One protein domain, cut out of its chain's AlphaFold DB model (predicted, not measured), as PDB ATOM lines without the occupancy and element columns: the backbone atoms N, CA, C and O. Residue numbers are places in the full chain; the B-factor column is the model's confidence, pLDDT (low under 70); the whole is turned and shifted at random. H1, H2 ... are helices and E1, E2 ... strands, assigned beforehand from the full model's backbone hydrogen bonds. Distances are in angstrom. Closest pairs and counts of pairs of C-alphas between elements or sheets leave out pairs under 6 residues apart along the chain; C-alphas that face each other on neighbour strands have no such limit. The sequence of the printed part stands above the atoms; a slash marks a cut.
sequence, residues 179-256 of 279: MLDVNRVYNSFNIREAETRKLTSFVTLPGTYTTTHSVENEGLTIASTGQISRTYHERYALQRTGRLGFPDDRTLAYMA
ATOM      1  N   MET A 179     284.082 303.910 261.024       89.56
ATOM      2  CA  MET A 179     282.715 303.410 261.096       89.56
ATOM      3  C   MET A 179     281.764 304.506 261.560       89.56
ATOM      4  O   MET A 179     282.158 305.420 262.279       89.56
ATOM      5  N   LEU A 180     280.502 304.401 261.155       87.44
ATOM      6  CA  LEU A 180     279.451 305.341 261.524       87.44
ATOM      7  C   LEU A 180     278.206 304.601 261.971       87.44
ATOM      8  O   LEU A 180     277.824 303.601 261.363       87.44
ATOM      9  N   ASP A 181     277.538 305.163 262.972       87.06
ATOM     10  CA  ASP A 181     276.194 304.763 263.361       87.06
ATOM     11  C   ASP A 181     275.195 305.142 262.258       87.06
ATOM     12  O   ASP A 181     274.997 306.319 261.927       87.06
ATOM     13  N   VAL A 182     274.545 304.124 261.700       84.44
ATOM     14  CA  VAL A 182     273.554 304.260 260.631       84.44
ATOM     15  C   VAL A 182     272.362 305.110 261.086       84.44
ATOM     16  O   VAL A 182     271.838 305.889 260.285       84.44
ATOM     17  N   ASN A 183     271.971 305.058 262.363       81.88
ATOM     18  CA  ASN A 183     270.878 305.874 262.901       81.88
ATOM     19  C   ASN A 183     271.248 307.363 262.940       81.88
ATOM     20  O   ASN A 183     270.439 308.225 262.585       81.88
ATOM     21  N   ARG A 184     272.493 307.693 263.305       78.62
ATOM     22  CA  ARG A 184     272.988 309.082 263.246       78.62
ATOM     23  C   ARG A 184     273.031 309.594 261.814       78.62
ATOM     24  O   ARG A 184     272.679 310.752 261.567       78.62
ATOM     25  N   VAL A 185     273.426 308.740 260.873       74.88
ATOM     26  CA  VAL A 185     273.444 309.067 259.444       74.88
ATOM     27  C   VAL A 185     272.028 309.317 258.926       74.88
ATOM     28  O   VAL A 185     271.815 310.309 258.230       74.88
ATOM     29  N   TYR A 186     271.051 308.489 259.304       72.88
ATOM     30  CA  TYR A 186     269.642 308.688 258.957       72.88
ATOM     31  C   TYR A 186     269.153 310.079 259.379       72.88
ATOM     32  O   TYR A 186     268.693 310.859 258.540       72.88
ATOM     33  N   ASN A 187     269.357 310.421 260.654       71.62
ATOM     34  CA  ASN A 187     268.929 311.698 261.226       71.62
ATOM     35  C   ASN A 187     269.627 312.908 260.583       71.62
ATOM     36  O   ASN A 187     269.029 313.974 260.469       71.62
ATOM     37  N   SER A 188     270.881 312.748 260.153       70.50
ATOM     38  CA  SER A 188     271.694 313.855 259.634       70.50
ATOM     39  C   SER A 188     271.580 314.042 258.115       70.50
ATOM     40  O   SER A 188     271.765 315.154 257.623       70.50
ATOM     41  N   PHE A 189     271.291 312.976 257.356       64.81
ATOM     42  CA  PHE A 189     271.410 312.962 255.888       64.81
ATOM     43  C   PHE A 189     270.148 312.509 255.135       64.81
ATOM     44  O   PHE A 189     270.169 312.476 253.901       64.81
ATOM     45  N   ASN A 190     269.050 312.202 255.842       67.44
ATOM     46  CA  ASN A 190     267.749 311.819 255.271       67.44
ATOM     47  C   ASN A 190     267.845 310.669 254.239       67.44
ATOM     48  O   ASN A 190     267.180 310.678 253.197       67.44
ATOM     49  N   ILE A 191     268.731 309.701 254.502       67.81
ATOM     50  CA  ILE A 191     268.902 308.492 253.681       67.81
ATOM     51  C   ILE A 191     267.691 307.581 253.908       67.81
ATOM     52  O   ILE A 191     267.291 307.357 255.047       67.81
ATOM     53  N   ARG A 192     267.082 307.059 252.838       68.19
ATOM     54  CA  ARG A 192     265.887 306.206 252.946       68.19
ATOM     55  C   ARG A 192     266.275 304.772 253.304       68.19
ATOM     56  O   ARG A 192     267.303 304.269 252.864       68.19
ATOM     57  N   GLU A 193     265.375 304.064 253.981       66.25
ATOM     58  CA  GLU A 193     265.527 302.643 254.348       66.25
ATOM     59  C   GLU A 193     265.756 301.702 253.141       66.25
ATOM     60  O   GLU A 193     266.391 300.658 253.243       66.25
ATOM     61  N   ALA A 194     265.283 302.063 251.946       66.94
ATOM     62  CA  ALA A 194     265.554 301.275 250.741       66.94
ATOM     63  C   ALA A 194     267.032 301.336 250.299       66.94
ATOM     64  O   ALA A 194     267.529 300.410 249.661       66.94
ATOM     65  N   GLU A 195     267.736 302.420 250.630       65.12
ATOM     66  CA  GLU A 195     269.126 302.667 250.230       65.12
ATOM     67  C   GLU A 195     270.111 302.038 251.219       65.12
ATOM     68  O   GLU A 195     271.207 301.645 250.827       65.12
ATOM     69  N   THR A 196     269.700 301.856 252.476       62.84
ATOM     70  CA  THR A 196     270.508 301.181 253.500       62.84
ATOM     71  C   THR A 196     270.693 299.697 253.211       62.84
ATOM     72  O   THR A 196     271.707 299.140 253.611       62.84
ATOM     73  N   ARG A 197     269.812 299.067 252.417       67.62
ATOM     74  CA  ARG A 197     270.032 297.694 251.921       67.62
ATOM     75  C   ARG A 197     271.295 297.548 251.069       67.62
ATOM     76  O   ARG A 197     271.781 296.433 250.917       67.62
ATOM     77  N   LYS A 198     271.805 298.643 250.490       72.12
ATOM     78  CA  LYS A 198     273.076 298.647 249.748       72.12
ATOM     79  C   LYS A 198     274.293 298.780 250.664       72.12
ATOM     80  O   LYS A 198     275.406 298.510 250.220       72.12
ATOM     81  N   LEU A 199     274.103 299.230 251.904       75.88
ATOM     82  CA  LEU A 199     275.181 299.339 252.876       75.88
ATOM     83  C   LEU A 199     275.430 297.963 253.484       75.88
ATOM     84  O   LEU A 199     274.499 297.276 253.901       75.88
ATOM     85  N   THR A 200     276.697 297.581 253.601       80.50
ATOM     86  CA  THR A 200     277.086 296.421 254.404       80.50
ATOM     87  C   THR A 200     277.118 296.857 255.868       80.50
ATOM     88  O   THR A 200     278.181 297.068 256.450       80.50
ATOM     89  N   SER A 201     275.937 297.086 256.447       89.19
ATOM     90  CA  SER A 201     275.792 297.396 257.870       89.19
ATOM     91  C   SER A 201     275.674 296.126 258.700       89.19
ATOM     92  O   SER A 201     275.086 295.143 258.249       89.19
ATOM     93  N   PHE A 202     276.137 296.174 259.942       92.69
ATOM     94  CA  PHE A 202     275.949 295.096 260.907       92.69
ATOM     95  C   PHE A 202     275.720 295.661 262.306       92.69
ATOM     96  O   PHE A 202     275.972 296.839 262.565       92.69
ATOM     97  N   VAL A 203     275.216 294.809 263.194       92.88
ATOM     98  CA  VAL A 203     274.998 295.152 264.598       92.88
ATOM     99  C   VAL A 203     276.254 294.787 265.381       92.88
ATOM    100  O   VAL A 203     276.718 293.645 265.303       92.88
ATOM    101  N   THR A 204     276.805 295.747 266.117       92.94
ATOM    102  CA  THR A 204     277.951 295.518 267.000       92.94
ATOM    103  C   THR A 204     277.599 294.537 268.112       92.94
ATOM    104  O   THR A 204     276.435 294.345 268.472       92.94
ATOM    105  N   LEU A 205     278.618 293.895 268.676       91.25
ATOM    106  CA  LEU A 205     278.431 293.051 269.851       91.25
ATOM    107  C   LEU A 205     278.458 293.927 271.112       91.25
ATOM    108  O   LEU A 205     279.175 294.927 271.125       91.25
ATOM    109  N   PRO A 206     277.727 293.577 272.177       87.06
ATOM    110  CA  PRO A 206     277.941 294.204 273.474       87.06
ATOM    111  C   PRO A 206     279.326 293.822 274.010       87.06
ATOM    112  O   PRO A 206     279.793 292.704 273.777       87.06
ATOM    113  N   GLY A 207     279.983 294.737 274.716       85.25
ATOM    114  CA  GLY A 207     281.330 294.513 275.230       85.25
ATOM    115  C   GLY A 207     282.053 295.787 275.641       85.25
ATOM    116  O   GLY A 207     281.528 296.895 275.547       85.25
ATOM    117  N   THR A 208     283.281 295.612 276.107       82.94
ATOM    118  CA  THR A 208     284.188 296.712 276.431       82.94
ATOM    119  C   THR A 208     285.056 296.986 275.211       82.94
ATOM    120  O   THR A 208     285.746 296.083 274.758       82.94
ATOM    121  N   TYR A 209     285.015 298.211 274.681       83.38
ATOM    122  CA  TYR A 209     285.705 298.582 273.431       83.38
ATOM    123  C   TYR A 209     286.662 299.758 273.592       83.38
ATOM    124  O   TYR A 209     286.987 300.468 272.643       83.38
ATOM    125  N   THR A 210     287.078 300.025 274.823       73.44
ATOM    126  CA  THR A 210     287.954 301.144 275.145       73.44
ATOM    127  C   THR A 210     289.020 300.692 276.124       73.44
ATOM    128  O   THR A 210     288.798 299.831 276.976       73.44
ATOM    129  N   THR A 211     290.175 301.348 276.061       65.81
ATOM    130  CA  THR A 211     291.211 301.225 277.097       65.81
ATOM    131  C   THR A 211     290.762 301.814 278.440       65.81
ATOM    132  O   THR A 211     291.398 301.577 279.461       65.81
ATOM    133  N   THR A 212     289.657 302.567 278.459       59.97
ATOM    134  CA  THR A 212     289.059 303.190 279.647       59.97
ATOM    135  C   THR A 212     287.937 302.357 280.281       59.97
ATOM    136  O   THR A 212     287.322 302.808 281.245       59.97
ATOM    137  N   HIS A 213     287.702 301.133 279.790       61.03
ATOM    138  CA  HIS A 213     286.756 300.149 280.334       61.03
ATOM    139  C   HIS A 213     285.266 300.549 280.322       61.03
ATOM    140  O   HIS A 213     284.479 300.035 281.120       61.03
ATOM    141  N   SER A 214     284.844 301.435 279.417       61.22
ATOM    142  CA  SER A 214     283.415 301.701 279.213       61.22
ATOM    143  C   SER A 214     282.742 300.510 278.525       61.22
ATOM    144  O   SER A 214     283.201 300.047 277.478       61.22
ATOM    145  N   VAL A 215     281.662 300.010 279.128       70.81
ATOM    146  CA  VAL A 215     280.907 298.865 278.606       70.81
ATOM    147  C   VAL A 215     279.775 299.364 277.717       70.81
ATOM    148  O   VAL A 215     278.872 300.056 278.187       70.81
ATOM    149  N   GLU A 216     279.803 298.955 276.453       76.25
ATOM    150  CA  GLU A 216     278.697 299.125 275.518       76.25
ATOM    151  C   GLU A 216     277.738 297.945 275.673       76.25
ATOM    152  O   GLU A 216     278.045 296.810 275.302       76.25
ATOM    153  N   ASN A 217     276.578 298.205 276.277       72.06
ATOM    154  CA  ASN A 217     275.591 297.166 276.589       72.06
ATOM    155  C   ASN A 217     274.569 296.944 275.465       72.06
ATOM    156  O   ASN A 217     273.880 295.924 275.463       72.06
ATOM    157  N   GLU A 218     274.467 297.873 274.515       78.75
ATOM    158  CA  GLU A 218     273.519 297.804 273.403       78.75
ATOM    159  C   GLU A 218     274.244 297.623 272.067       78.75
ATOM    160  O   GLU A 218     275.326 298.163 271.834       78.75
ATOM    161  N   GLY A 219     273.641 296.837 271.174       83.69
ATOM    162  CA  GLY A 219     274.141 296.669 269.815       83.69
ATOM    163  C   GLY A 219     273.802 297.890 268.963       83.69
ATOM    164  O   GLY A 219     272.630 298.225 268.795       83.69
ATOM    165  N   LEU A 220     274.819 298.520 268.385       88.62
ATOM    166  CA  LEU A 220     274.685 299.640 267.459       88.62
ATOM    167  C   LEU A 220     274.744 299.128 266.021       88.62
ATOM    168  O   LEU A 220     275.582 298.295 265.683       88.62
ATOM    169  N   THR A 221     273.883 299.649 265.150       91.06
ATOM    170  CA  THR A 221     273.966 299.347 263.716       91.06
ATOM    171  C   THR A 221     274.969 300.289 263.070       91.06
ATOM    172  O   THR A 221     274.696 301.482 262.924       91.06
ATOM    173  N   ILE A 222     276.115 299.757 262.650       91.25
ATOM    174  CA  ILE A 222     277.198 300.549 262.067       91.25
ATOM    175  C   ILE A 222     277.520 300.128 260.634       91.25
ATOM    176  O   ILE A 222     277.298 298.984 260.236       91.25
ATOM    177  N   ALA A 223     278.061 301.062 259.853       89.62
ATOM    178  CA  ALA A 223     278.570 300.817 258.505       89.62
ATOM    179  C   ALA A 223     279.827 301.655 258.229       89.62
ATOM    180  O   ALA A 223     280.091 302.650 258.905       89.62
ATOM    181  N   SER A 224     280.612 301.248 257.229       89.31
ATOM    182  CA  SER A 224     281.847 301.959 256.886       89.31
ATOM    183  C   SER A 224     281.569 303.351 256.311       89.31
ATOM    184  O   SER A 224     280.679 303.548 255.474       89.31
ATOM    185  N   THR A 225     282.398 304.318 256.702       84.06
ATOM    186  CA  THR A 225     282.326 305.701 256.204       84.06
ATOM    187  C   THR A 225     282.478 305.760 254.686       84.06
ATOM    188  O   THR A 225     281.783 306.525 254.012       84.06
ATOM    189  N   GLY A 226     283.345 304.910 254.125       80.81
ATOM    190  CA  GLY A 226     283.559 304.804 252.683       80.81
ATOM    191  C   GLY A 226     282.307 304.366 251.917       80.81
ATOM    192  O   GLY A 226     281.984 304.971 250.894       80.81
ATOM    193  N   GLN A 227     281.568 303.363 252.409       79.19
ATOM    194  CA  GLN A 227     280.314 302.930 251.780       79.19
ATOM    195  C   GLN A 227     279.236 304.010 251.869       79.19
ATOM    196  O   GLN A 227     278.630 304.349 250.856       79.19
ATOM    197  N   ILE A 228     279.055 304.606 253.051       77.94
ATOM    198  CA  ILE A 228     278.063 305.669 253.264       77.94
ATOM    199  C   ILE A 228     278.350 306.869 252.357       77.94
ATOM    200  O   ILE A 228     277.444 307.380 251.702       77.94
ATOM    201  N   SER A 229     279.616 307.281 252.265       77.75
ATOM    202  CA  SER A 229     280.029 308.390 251.401       77.75
ATOM    203  C   SER A 229     279.738 308.092 249.930       77.75
ATOM    204  O   SER A 229     279.215 308.954 249.229       77.75
ATOM    205  N   ARG A 230     280.013 306.868 249.457       77.94
ATOM    206  CA  ARG A 230     279.691 306.452 248.081       77.94
ATOM    207  C   ARG A 230     278.188 306.491 247.817       77.94
ATOM    208  O   ARG A 230     277.772 307.130 246.857       77.94
ATOM    209  N   THR A 231     277.373 305.901 248.692       75.81
ATOM    210  CA  THR A 231     275.906 305.910 248.554       75.81
ATOM    211  C   THR A 231     275.334 307.331 248.590       75.81
ATOM    212  O   THR A 231     274.415 307.650 247.837       75.81
ATOM    213  N   TYR A 232     275.900 308.213 249.418       73.62
ATOM    214  CA  TYR A 232     275.529 309.626 249.446       73.62
ATOM    215  C   TYR A 232     275.904 310.339 248.139       73.62
ATOM    216  O   TYR A 232     275.063 311.002 247.534       73.62
ATOM    217  N   HIS A 233     277.144 310.184 247.666       73.12
ATOM    218  CA  HIS A 233     277.614 310.830 246.438       73.12
ATOM    219  C   HIS A 233     276.876 310.349 245.186       73.12
ATOM    220  O   HIS A 233     276.554 311.178 244.341       73.12
ATOM    221  N   GLU A 234     276.546 309.059 245.079       72.81
ATOM    222  CA  GLU A 234     275.709 308.532 243.988       72.81
ATOM    223  C   GLU A 234     274.355 309.249 243.901       72.81
ATOM    224  O   GLU A 234     273.834 309.475 242.811       72.81
ATOM    225  N   ARG A 235     273.789 309.645 245.046       67.19
ATOM    226  CA  ARG A 235     272.486 310.313 245.119       67.19
ATOM    227  C   ARG A 235     272.567 311.821 244.898       67.19
ATOM    228  O   ARG A 235     271.697 312.393 244.246       67.19
ATOM    229  N   TYR A 236     273.586 312.469 245.455       64.69
ATOM    230  CA  TYR A 236     273.732 313.927 245.450       64.69
ATOM    231  C   TYR A 236     274.778 314.425 244.442       64.69
ATOM    232  O   TYR A 236     275.255 315.551 244.567       64.69
ATOM    233  N   ALA A 237     275.094 313.633 243.411       56.78
ATOM    234  CA  ALA A 237     276.106 313.909 242.381       56.78
ATOM    235  C   ALA A 237     276.002 315.291 241.690       56.78
ATOM    236  O   ALA A 237     276.945 315.715 241.030       56.78
ATOM    237  N   LEU A 238     274.886 316.013 241.853       52.25
ATOM    238  CA  LEU A 238     274.657 317.347 241.289       52.25
ATOM    239  C   LEU A 238     274.652 318.495 242.314       52.25
ATOM    240  O   LEU A 238     274.584 319.654 241.911       52.25
ATOM    241  N   GLN A 239     274.719 318.233 243.625       51.16
ATOM    242  CA  GLN A 239     274.631 319.280 244.648       51.16
ATOM    243  C   GLN A 239     275.555 318.991 245.840       51.16
ATOM    244  O   GLN A 239     275.206 318.229 246.733       51.16
ATOM    245  N   ARG A 240     276.677 319.726 245.875       48.62
ATOM    246  CA  ARG A 240     277.673 319.904 246.960       48.62
ATOM    247  C   ARG A 240     278.954 319.065 246.881       48.62
ATOM    248  O   ARG A 240     278.972 317.854 247.040       48.62
ATOM    249  N   THR A 241     280.061 319.802 246.807       41.78
ATOM    250  CA  THR A 241     281.462 319.396 247.010       41.78
ATOM    251  C   THR A 241     281.889 319.472 248.488       41.78
ATOM    252  O   THR A 241     283.055 319.717 248.794       41.78
ATOM    253  N   GLY A 242     280.951 319.342 249.430       45.62
ATOM    254  CA  GLY A 242     281.255 319.392 250.862       45.62
ATOM    255  C   GLY A 242     281.671 318.017 251.375       45.62
ATOM    256  O   GLY A 242     280.935 317.055 251.173       45.62
ATOM    257  N   ARG A 243     282.819 317.910 252.061       50.28
ATOM    258  CA  ARG A 243     283.125 316.713 252.862       50.28
ATOM    259  C   ARG A 243     282.029 316.557 253.916       50.28
ATOM    260  O   ARG A 243     281.768 317.501 254.659       50.28
ATOM    261  N   LEU A 244     281.405 315.383 253.984       56.53
ATOM    262  CA  LEU A 244     280.554 315.041 255.117       56.53
ATOM    263  C   LEU A 244     281.441 315.034 256.368       56.53
ATOM    264  O   LEU A 244     282.365 314.229 256.478       56.53
ATOM    265  N   GLY A 245     281.222 315.998 257.261       55.41
ATOM    266  CA  GLY A 245     281.914 316.072 258.541       55.41
ATOM    267  C   GLY A 245     281.303 315.051 259.482       55.41
ATOM    268  O   GLY A 245     280.344 315.362 260.184       55.41
ATOM    269  N   PHE A 246     281.811 313.824 259.453       58.78
ATOM    270  CA  PHE A 246     281.413 312.824 260.428       58.78
ATOM    271  C   PHE A 246     282.181 313.037 261.739       58.78
ATOM    272  O   PHE A 246     283.372 313.352 261.691       58.78
ATOM    273  N   PRO A 247     281.528 312.896 262.904       57.84
ATOM    274  CA  PRO A 247     282.234 312.869 264.178       57.84
ATOM    275  C   PRO A 247     283.263 311.731 264.175       57.84
ATOM    276  O   PRO A 247     282.920 310.610 263.801       57.84
ATOM    277  N   ASP A 248     284.496 312.019 264.595       64.38
ATOM    278  CA  ASP A 248     285.560 311.018 264.755       64.38
ATOM    279  C   ASP A 248     285.290 310.193 266.023       64.38
ATOM    280  O   ASP A 248     285.835 310.474 267.089       64.38
ATOM    281  N   ASP A 249     284.373 309.227 265.933       73.56
ATOM    282  CA  ASP A 249     284.151 308.245 266.995       73.56
ATOM    283  C   ASP A 249     284.913 306.957 266.685       73.56
ATOM    284  O   ASP A 249     284.451 306.061 265.973       73.56
ATOM    285  N   ARG A 250     286.122 306.880 267.238       80.75
ATOM    286  CA  ARG A 250     287.034 305.742 267.072       80.75
ATOM    287  C   ARG A 250     286.502 304.475 267.731       80.75
ATOM    288  O   ARG A 250     286.847 303.378 267.298       80.75
ATOM    289  N   THR A 251     285.610 304.613 268.711       87.06
ATOM    290  CA  THR A 251     284.979 303.489 269.410       87.06
ATOM    291  C   THR A 251     284.245 302.586 268.427       87.06
ATOM    292  O   THR A 251     284.357 301.368 268.500       87.06
ATOM    293  N   LEU A 252     283.577 303.159 267.422       89.69
ATOM    294  CA  LEU A 252     282.872 302.364 266.416       89.69
ATOM    295  C   LEU A 252     283.834 301.546 265.540       89.69
ATOM    296  O   LEU A 252     283.483 300.454 265.095       89.69
ATOM    297  N   ALA A 253     285.051 302.047 265.297       91.88
ATOM    298  CA  ALA A 253     286.084 301.296 264.585       91.88
ATOM    299  C   ALA A 253     286.601 300.126 265.435       91.88
ATOM    300  O   ALA A 253     286.785 299.019 264.921       91.88
ATOM    301  N   TYR A 254     286.762 300.340 266.743       92.81
ATOM    302  CA  TYR A 254     287.086 299.290 267.707       92.81
ATOM    303  C   TYR A 254     286.013 298.193 267.758       92.81
ATOM    304  O   TYR A 254     286.332 297.010 267.629       92.81
ATOM    305  N   MET A 255     284.737 298.582 267.797       92.81
ATOM    306  CA  MET A 255     283.577 297.678 267.750       92.81
ATOM    307  C   MET A 255     283.414 296.924 266.420       92.81
ATOM    308  O   MET A 255     282.617 295.991 266.335       92.81
ATOM    309  N   ALA A 256     284.131 297.327 265.369       94.00
ATOM    310  CA  ALA A 256     284.139 296.668 264.062       94.00
ATOM    311  C   ALA A 256     285.413 295.864 263.787       94.00
ATOM    312  O   ALA A 256     285.583 295.326 262.690       94.00
TER     313      ALA A 256
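Overview. This is residues 179 to 256 of the 279 residues of the protein "F-box domain-containing protein" of Pseudogymnoascus sp. VKM F-4515 (FW-2607) (UniProt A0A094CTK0). A very short ribbon of two antiparallel strands, E1 and E2, sits near the middle of an elongated, loop-rich domain, with H1 and H3 running on from the two strands and the short H4 set beside E1. Two long unnamed stretches make the length: residues 197 to 220 loop out to one end at His 213, and residues 237 to 249 turn at the other end, near Leu 238, and come back to H4. The printed part has 78 residues, with four named helices and two named strands in the order E1 H1 H2 E2 H3 H4; the class is mostly helix, though under half of the residues are in named elements. It is only just compact, close to loose, with a radius of gyration of the C-alphas of 13.6 A, and it spans 44 by 24 by 18 A.

Arrangement. Look first at the sheet, where E1, residues 179 to 181, and E2, residues 221 to 224, are antiparallel at 146 degrees. Find N 180 and O 223, 2.9 A apart, and N 223 and O 180, 3.0 A apart, both within hydrogen-bond range. The closest C-alphas of E2 and H1, residues 182 to 189, are those of Val 182 and Ile 222, 5.4 A apart. The closest of E1 and H3, residues 225 to 236, are those of Met 179 and Thr 225, at 5.4 A. For H4, residues 250 to 254, and E1, look at the C-alphas of Met 179 and Ala 253, the closest, at 5.3 A. H2, residues 193 to 196, is close to H3 but not clearly touching, with the C-alphas of Glu 195 and Thr 231 closest at 7.7 A. H1 and H3 are only just apart, closest 8.3 A. In H1, H3 and H4 every O i to N i+4 pair is within hydrogen-bond range; H2 is too short for such a pair, and its one O i to N i+3 pair is not within range. Outside the named strands, residues 202 to 203 pair with residues 221 to 222 of E2, and 207 to 208 with 215 to 216, both antiparallel.

Along the chain. Find C-alpha 179 at (282.715, 303.410, 261.096), where E1 begins. E2 runs 10.8 A, and H1 10.1 A. From C-alpha 225 at (282.326, 305.701, 256.204), H3 runs 16.0 A. H4 ends at C-alpha 254, at (287.086, 299.290, 267.707).

Size, cuts and confidence. The C-alphas of His 213 and Leu 238, 44.3 A apart, are the two farthest apart. The printed part has no cut; the links H2 to E2 and H3 to H4 are long. Its mean pLDDT is 74.6, with residues 189 to 197, 211 to 214 and 235 to 248 under 70.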